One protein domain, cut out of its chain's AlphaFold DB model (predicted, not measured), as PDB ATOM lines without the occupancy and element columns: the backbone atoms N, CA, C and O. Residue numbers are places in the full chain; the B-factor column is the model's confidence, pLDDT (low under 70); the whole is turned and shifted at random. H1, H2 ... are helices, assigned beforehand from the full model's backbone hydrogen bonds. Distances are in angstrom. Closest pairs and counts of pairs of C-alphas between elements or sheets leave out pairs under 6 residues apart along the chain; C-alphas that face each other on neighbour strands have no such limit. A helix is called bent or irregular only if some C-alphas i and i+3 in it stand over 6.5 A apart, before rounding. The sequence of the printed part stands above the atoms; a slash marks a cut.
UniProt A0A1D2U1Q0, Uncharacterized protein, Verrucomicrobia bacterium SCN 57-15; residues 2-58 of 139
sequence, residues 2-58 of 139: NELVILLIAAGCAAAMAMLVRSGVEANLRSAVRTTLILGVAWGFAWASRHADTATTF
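This is residues 2 to 58 of the 139 residues of an uncharacterized protein of Verrucomicrobia bacterium SCN 57-15 (UniProt A0A1D2U1Q0). Two long helices, H1 and H2, make an open V whose arms are joined at its point by the loop of residues 20 to 26, and a very short helix, H3, sits past the far end of H2. The arms are not packed on each other: the V is loose, and residues 2 to 16, of which 3 to 16 belong to H1, stand free. The printed part has 57 residues with three named helices in the order H1, H2, H3 and no named strand; the class is all helix. With a radius of gyration of the C-alphas of 15.6 A the whole is only just extended, close to loose, and its outline is flat, with spans of 46 by 29 by 15 A.

H1, residues 3 to 19, comes first and touches no helix. A short link of 7 residues joins it to H2, residues 27 to 48. H1 and H2 are apart, with no C-alpha of the one within 8 A of the other. A tight link of 3 residues then joins H2 to H3, residues 52 to 55. H2 and H3 are close but not clearly touching, with 1 pair of C-alphas within 8 A; the closest C-alphas are those of Ala 46 and Ala 52, 7.2 A apart. H1 and H3 are apart. In H1 and H2 every O i to N i+4 pair is within hydrogen-bond range. H3 is too short for such a pair, and its 1 pair of O i and N i+3 is within range.

H1 runs from Glu 3, with its C-alpha at (-71.700, 55.228, 19.021), to Met 19, and measures 25.0 A from first to last C-alpha. H2, the longest helix with 22 residues, runs from Ala 27, with its C-alpha at (-56.694, 63.589, 44.466), to Ala 48, over 31.5 A. H3 has four residues, Ala 52 to Ala 55, and its last C-alpha is at (-80.587, 38.976, 37.701). No helix is bent or irregular.

The two C-alphas farthest apart are those of Gly 24 and Thr 57, at 46.7 A, while the first and last printed C-alphas, of Asn 2 and Phe 58, are 30.5 A apart. The printed part has no cut, and neither link is long. The mean pLDDT of the printed part is 70.2. Confidence is low, under 70, at 25 residues: residues 17 to 30, residue 32, residue 47 and residues 50 to 58. The mean pLDDT of H3 is 53.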
ATOM      1  N   ASN A   2     -76.139  56.850  17.965       77.38
ATOM      2  CA  ASN A   2     -74.885  56.528  17.271       77.38
ATOM      3  C   ASN A   2     -73.720  56.454  18.268       77.38
ATOM      4  O   ASN A   2     -73.591  57.334  19.118       77.38
ATOM      5  N   GLU A   3     -72.859  55.443  18.137       79.62
ATOM      6  CA  GLU A   3     -71.700  55.228  19.021       79.62
ATOM      7  C   GLU A   3     -70.788  56.464  19.106       79.62
ATOM      8  O   GLU A   3     -70.267  56.794  20.169       79.62
ATOM      9  N   LEU A   4     -70.692  57.225  18.011       78.12
ATOM     10  CA  LEU A   4     -69.943  58.483  17.940       78.12
ATOM     11  C   LEU A   4     -70.432  59.540  18.941       78.12
ATOM     12  O   LEU A   4     -69.622  60.256  19.523       78.12
ATOM     13  N   VAL A   5     -71.744  59.629  19.178       82.44
ATOM     14  CA  VAL A   5     -72.324  60.610  20.111       82.44
ATOM     15  C   VAL A   5     -71.967  60.248  21.552       82.44
ATOM     16  O   VAL A   5     -71.627  61.123  22.344       82.44
ATOM     17  N   ILE A   6     -71.974  58.953  21.877       79.06
ATOM     18  CA  ILE A   6     -71.594  58.449  23.205       79.06
ATOM     19  C   ILE A   6     -70.122  58.771  23.486       79.06
ATOM     20  O   ILE A   6     -69.794  59.270  24.564       79.06
ATOM     21  N   LEU A   7     -69.246  58.545  22.503       82.31
ATOM     22  CA  LEU A   7     -67.819  58.847  22.620       82.31
ATOM     23  C   LEU A   7     -67.558  60.346  22.812       82.31
ATOM     24  O   LEU A   7     -66.722  60.714  23.636       82.31
ATOM     25  N   LEU A   8     -68.298  61.210  22.110       82.38
ATOM     26  CA  LEU A   8     -68.149  62.662  22.238       82.38
ATOM     27  C   LEU A   8     -68.529  63.157  23.642       82.38
ATOM     28  O   LEU A   8     -67.809  63.960  24.236       82.38
ATOM     29  N   ILE A   9     -69.632  62.640  24.191       79.06
ATOM     30  CA  ILE A   9     -70.088  62.968  25.549       79.06
ATOM     31  C   ILE A   9     -69.071  62.469  26.585       79.06
ATOM     32  O   ILE A   9     -68.684  63.220  27.482       79.06
ATOM     33  N   ALA A  10     -68.580  61.233  26.435       75.31
ATOM     34  CA  ALA A  10     -67.571  60.665  27.327       75.31
ATOM     35  C   ALA A  10     -66.265  61.481  27.319       75.31
ATOM     36  O   ALA A  10     -65.715  61.780  28.384       75.31
ATOM     37  N   ALA A  11     -65.798  61.894  26.138       75.19
ATOM     38  CA  ALA A  11     -64.614  62.736  25.989       75.19
ATOM     39  C   ALA A  11     -64.804  64.121  26.636       75.19
ATOM     40  O   ALA A  11     -63.915  64.596  27.345       75.19
ATOM     41  N   GLY A  12     -65.977  64.740  26.464       80.50
ATOM     42  CA  GLY A  12     -66.318  66.015  27.103       80.50
ATOM     43  C   GLY A  12     -66.316  65.933  28.633       80.50
ATOM     44  O   GLY A  12     -65.707  66.774  29.299       80.50
ATOM     45  N   CYS A  13     -66.912  64.881  29.203       75.88
ATOM     46  CA  CYS A  13     -66.872  64.637  30.647       75.88
ATOM     47  C   CYS A  13     -65.441  64.421  31.165       75.88
ATOM     48  O   CYS A  13     -65.083  64.947  32.223       75.88
ATOM     49  N   ALA A  14     -64.605  63.686  30.424       74.56
ATOM     50  CA  ALA A  14     -63.200  63.487  30.778       74.56
ATOM     51  C   ALA A  14     -62.406  64.809  30.759       74.56
ATOM     52  O   ALA A  14     -61.632  65.072  31.682       74.56
ATOM     53  N   ALA A  15     -62.638  65.669  29.764       74.62
ATOM     54  CA  ALA A  15     -61.998  66.981  29.659       74.62
ATOM     55  C   ALA A  15     -62.412  67.932  30.799       74.62
ATOM     56  O   ALA A  15     -61.554  68.572  31.409       74.62
ATOM     57  N   ALA A  16     -63.701  67.975  31.153       74.75
ATOM     58  CA  ALA A  16     -64.186  68.762  32.290       74.75
ATOM     59  C   ALA A  16     -63.550  68.302  33.619       74.75
ATOM     60  O   ALA A  16     -63.133  69.119  34.443       74.75
ATOM     61  N   MET A  17     -63.384  66.989  33.800       68.31
ATOM     62  CA  MET A  17     -62.676  66.422  34.954       68.31
ATOM     63  C   MET A  17     -61.183  66.772  34.981       68.31
ATOM     64  O   MET A  17     -60.632  66.999  36.059       68.31
ATOM     65  N   ALA A  18     -60.526  66.866  33.822       65.81
ATOM     66  CA  ALA A  18     -59.139  67.323  33.742       65.81
ATOM     67  C   ALA A  18     -58.991  68.785  34.208       65.81
ATOM     68  O   ALA A  18     -58.007  69.136  34.860       65.81
ATOM     69  N   MET A  19     -59.993  69.634  33.958       69.38
ATOM     70  CA  MET A  19     -59.999  71.024  34.434       69.38
ATOM     71  C   MET A  19     -60.148  71.120  35.961       69.38
ATOM     72  O   MET A  19     -59.457  71.922  36.590       69.38
ATOM     73  N   LEU A  20     -60.944  70.237  36.577       65.06
ATOM     74  CA  LEU A  20     -61.069  70.089  38.038       65.06
ATOM     75  C   LEU A  20     -59.768  69.634  38.726       65.06
ATOM     76  O   LEU A  20     -59.670  69.654  39.951       65.06
ATOM     77  N   VAL A  21     -58.743  69.223  37.971       61.91
ATOM     78  CA  VAL A  21     -57.415  68.946  38.534       61.91
ATOM     79  C   VAL A  21     -56.676  70.222  38.926       61.91
ATOM     80  O   VAL A  21     -55.901  70.209  39.883       61.91
ATOM     81  N   ARG A  22     -56.948  71.335  38.236       59.31
ATOM     82  CA  ARG A  22     -56.279  72.625  38.461       59.31
ATOM     83  C   ARG A  22     -56.785  73.373  39.695       59.31
ATOM     84  O   ARG A  22     -56.114  74.293  40.141       59.31
ATOM     85  N   SER A  23     -57.920  72.977  40.271       64.69
ATOM     86  CA  SER A  23     -58.540  73.646  41.426       64.69
ATOM     87  C   SER A  23     -57.937  73.266  42.786       64.69
ATOM     88  O   SER A  23     -58.476  73.647  43.819       64.69
ATOM     89  N   GLY A  24     -56.836  72.506  42.822       64.19
ATOM     90  CA  GLY A  24     -56.127  72.181  44.068       64.19
ATOM     91  C   GLY A  24     -56.839  71.176  44.984       64.19
ATOM     92  O   GLY A  24     -56.339  70.878  46.063       64.19
ATOM     93  N   VAL A  25     -57.975  70.612  44.559       67.88
ATOM     94  CA  VAL A  25     -58.703  69.572  45.306       67.88
ATOM     95  C   VAL A  25     -57.829  68.327  45.461       67.88
ATOM     96  O   VAL A  25     -57.268  67.851  44.472       67.88
ATOM     97  N   GLU A  26     -57.751  67.762  46.670       67.50
ATOM     98  CA  GLU A  26     -57.009  66.525  46.929       67.50
ATOM     99  C   GLU A  26     -57.432  65.393  45.976       67.50
ATOM    100  O   GLU A  26     -58.619  65.140  45.746       67.50
ATOM    101  N   ALA A  27     -56.453  64.663  45.435       66.12
ATOM    102  CA  ALA A  27     -56.694  63.589  44.466       66.12
ATOM    103  C   ALA A  27     -57.595  62.465  45.022       66.12
ATOM    104  O   ALA A  27     -58.401  61.885  44.286       66.12
ATOM    105  N   ASN A  28     -57.512  62.196  46.328       66.94
ATOM    106  CA  ASN A  28     -58.361  61.214  47.006       66.94
ATOM    107  C   ASN A  28     -59.822  61.665  47.042       66.94
ATOM    108  O   ASN A  28     -60.712  60.882  46.725       66.94
ATOM    109  N   LEU A  29     -60.073  62.939  47.347       67.19
ATOM    110  CA  LEU A  29     -61.429  63.481  47.371       67.19
ATOM    111  C   LEU A  29     -62.041  63.501  45.963       67.19
ATOM    112  O   LEU A  29     -63.180  63.081  45.768       67.19
ATOM    113  N   ARG A  30     -61.255  63.901  44.956       66.88
ATOM    114  CA  ARG A  30     -61.694  63.922  43.551       66.88
ATOM    115  C   ARG A  30     -62.065  62.526  43.037       66.88
ATOM    116  O   ARG A  30     -63.069  62.367  42.344       66.88
ATOM    117  N   SER A  31     -61.261  61.518  43.374       70.94
ATOM    118  CA  SER A  31     -61.515  60.131  42.970       70.94
ATOM    119  C   SER A  31     -62.701  59.514  43.715       70.94
ATOM    120  O   SER A  31     -63.536  58.890  43.066       70.94
ATOM    121  N   ALA A  32     -62.849  59.780  45.017       69.88
ATOM    122  CA  ALA A  32     -63.994  59.329  45.807       69.88
ATOM    123  C   ALA A  32     -65.326  59.886  45.276       69.88
ATOM    124  O   ALA A  32     -66.277  59.133  45.071       69.88
ATOM    125  N   VAL A  33     -65.388  61.192  44.979       73.19
ATOM    126  CA  VAL A  33     -66.596  61.810  44.403       73.19
ATOM    127  C   VAL A  33     -66.936  61.171  43.056       73.19
ATOM    128  O   VAL A  33     -68.087  60.802  42.825       73.19
ATOM    129  N   ARG A  34     -65.936  60.962  42.187       71.69
ATOM    130  CA  ARG A  34     -66.126  60.311  40.882       71.69
ATOM    131  C   ARG A  34     -66.687  58.895  41.024       71.69
ATOM    132  O   ARG A  34     -67.617  58.550  40.300       71.69
ATOM    133  N   THR A  35     -66.146  58.073  41.922       78.19
ATOM    134  CA  THR A  35     -66.616  56.689  42.085       78.19
ATOM    135  C   THR A  35     -68.029  56.617  42.641       78.19
ATOM    136  O   THR A  35     -68.806  55.788  42.177       78.19
ATOM    137  N   THR A  36     -68.399  57.512  43.558       76.81
ATOM    138  CA  THR A  36     -69.763  57.573  44.107       76.81
ATOM    139  C   THR A  36     -70.779  57.975  43.040       76.81
ATOM    140  O   THR A  36     -71.848  57.377  42.946       76.81
ATOM    141  N   LEU A  37     -70.429  58.941  42.184       75.75
ATOM    142  CA  LEU A  37     -71.276  59.369  41.068       75.75
ATOM    143  C   LEU A  37     -71.462  58.247  40.037       75.75
ATOM    144  O   LEU A  37     -72.587  57.975  39.624       75.75
ATOM    145  N   ILE A  38     -70.376  57.554  39.673       78.06
ATOM    146  CA  ILE A  38     -70.428  56.393  38.768       78.06
ATOM    147  C   ILE A  38     -71.282  55.278  39.372       78.06
ATOM    148  O   ILE A  38     -72.097  54.701  38.661       78.06
ATOM    149  N   LEU A  39     -71.129  54.999  40.670       77.62
ATOM    150  CA  LEU A  39     -71.937  54.007  41.372       77.62
ATOM    151  C   LEU A  39     -73.425  54.369  41.274       77.62
ATOM    152  O   LEU A  39     -74.214  53.553  40.809       77.62
ATOM    153  N   GLY A  40     -73.797  55.605  41.617       77.25
ATOM    154  CA  GLY A  40     -75.186  56.067  41.536       77.25
ATOM    155  C   GLY A  40     -75.780  55.944  40.129       77.25
ATOM    156  O   GLY A  40     -76.879  55.417  39.966       77.25
ATOM    157  N   VAL A  41     -75.034  56.355  39.099       75.38
ATOM    158  CA  VAL A  41     -75.471  56.238  37.697       75.38
ATOM    159  C   VAL A  41     -75.574  54.775  37.257       75.38
ATOM    160  O   VAL A  41     -76.542  54.409  36.593       75.38
ATOM    161  N   ALA A  42     -74.616  53.923  37.637       76.50
ATOM    162  CA  ALA A  42     -74.618  52.503  37.289       76.50
ATOM    163  C   ALA A  42     -75.818  51.768  37.902       76.50
ATOM    164  O   ALA A  42     -76.497  51.021  37.200       76.50
ATOM    165  N   TRP A  43     -76.129  52.026  39.175       72.44
ATOM    166  CA  TRP A  43     -77.326  51.483  39.824       72.44
ATOM    167  C   TRP A  43     -78.617  52.058  39.229       72.44
ATOM    168  O   TRP A  43     -79.572  51.313  39.024       72.44
ATOM    169  N   GLY A  44     -78.630  53.344  38.856       76.38
ATOM    170  CA  GLY A  44     -79.749  53.954  38.132       76.38
ATOM    171  C   GLY A  44     -80.032  53.269  36.789       76.38
ATOM    172  O   GLY A  44     -81.178  52.942  36.490       76.38
ATOM    173  N   PHE A  45     -78.988  52.968  36.009       74.31
ATOM    174  CA  PHE A  45     -79.107  52.175  34.780       74.31
ATOM    175  C   PHE A  45     -79.526  50.727  35.047       74.31
ATOM    176  O   PHE A  45     -80.302  50.176  34.265       74.31
ATOM    177  N   ALA A  46     -79.038  50.115  36.129       72.06
ATOM    178  CA  ALA A  46     -79.408  48.755  36.511       72.06
ATOM    179  C   ALA A  46     -80.903  48.648  36.855       72.06
ATOM    180  O   ALA A  46     -81.552  47.703  36.420       72.06
ATOM    181  N   TRP A  47     -81.467  49.637  37.555       69.50
ATOM    182  CA  TRP A  47     -82.905  49.700  37.836       69.50
ATOM    183  C   TRP A  47     -83.749  50.086  36.617       69.50
ATOM    184  O   TRP A  47     -84.842  49.556  36.443       69.50
ATOM    185  N   ALA A  48     -83.256  50.983  35.757       70.75
ATOM    186  CA  ALA A  48     -83.957  51.367  34.527       70.75
ATOM    187  C   ALA A  48     -83.940  50.259  33.457       70.75
ATOM    188  O   ALA A  48     -84.820  50.194  32.595       70.75
ATOM    189  N   SER A  49     -82.947  49.370  33.501       70.81
ATOM    190  CA  SER A  49     -82.851  48.229  32.598       70.81
ATOM    191  C   SER A  49     -83.877  47.165  32.988       70.81
ATOM    192  O   SER A  49     -83.692  46.422  33.945       70.81
ATOM    193  N   ARG A  50     -84.927  47.010  32.168       56.97
ATOM    194  CA  ARG A  50     -85.952  45.943  32.263       56.97
ATOM    195  C   ARG A  50     -85.408  44.500  32.234       56.97
ATOM    196  O   ARG A  50     -86.179  43.562  32.346       56.97
ATOM    197  N   HIS A  51     -84.094  44.316  32.108       54.50
ATOM    198  CA  HIS A  51     -83.405  43.027  32.243       54.50
ATOM    199  C   HIS A  51     -83.111  42.652  33.709       54.50
ATOM    200  O   HIS A  51     -82.365  41.707  33.965       54.50
ATOM    201  N   ALA A  52     -83.694  43.360  34.684       52.69
ATOM    202  CA  ALA A  52     -83.661  42.969  36.094       52.69
ATOM    203  C   ALA A  52     -84.182  41.533  36.326       52.69
ATOM    204  O   ALA A  52     -83.705  40.857  37.234       52.69
ATOM    205  N   ASP A  53     -85.048  41.019  35.446       51.88
ATOM    206  CA  ASP A  53     -85.524  39.627  35.482       51.88
ATOM    207  C   ASP A  53     -84.419  38.597  35.174       51.88
ATOM    208  O   ASP A  53     -84.512  37.434  35.557       51.88
ATOM    209  N   THR A  54     -83.321  39.001  34.525       54.25
ATOM    210  CA  THR A  54     -82.167  38.114  34.293       54.25
ATOM    211  C   THR A  54     -81.248  38.033  35.520       54.25
ATOM    212  O   THR A  54     -80.458  37.092  35.643       54.25
ATOM    213  N   ALA A  55     -81.372  38.973  36.469       55.00
ATOM    214  CA  ALA A  55     -80.587  38.976  37.701       55.00
ATOM    215  C   ALA A  55     -80.919  37.773  38.606       55.00
ATOM    216  O   ALA A  55     -80.045  37.265  39.311       55.00
ATOM    217  N   THR A  56     -82.154  37.267  38.530       54.88
ATOM    218  CA  THR A  56     -82.622  36.077  39.258       54.88
ATOM    219  C   THR A  56     -82.207  34.752  38.609       54.88
ATOM    220  O   THR A  56     -82.206  33.725  39.278       54.88
ATOM    221  N   THR A  57     -81.801  34.754  37.335       58.12
ATOM    222  CA  THR A  57     -81.238  33.572  36.643       58.12
ATOM    223  C   THR A  57     -79.743  33.369  36.883       58.12
ATOM    224  O   THR A  57     -79.191  32.342  36.482       58.12
ATOM    225  N   PHE A  58     -79.053  34.317  37.524       62.12
ATOM    226  CA  PHE A  58     -77.640  34.138  37.840       62.12
ATOM    227  C   PHE A  58     -77.457  33.090  38.938       62.12
ATOM    228  O   PHE A  58     -77.915  33.248  40.067       62.12
TER     229      PHE A  58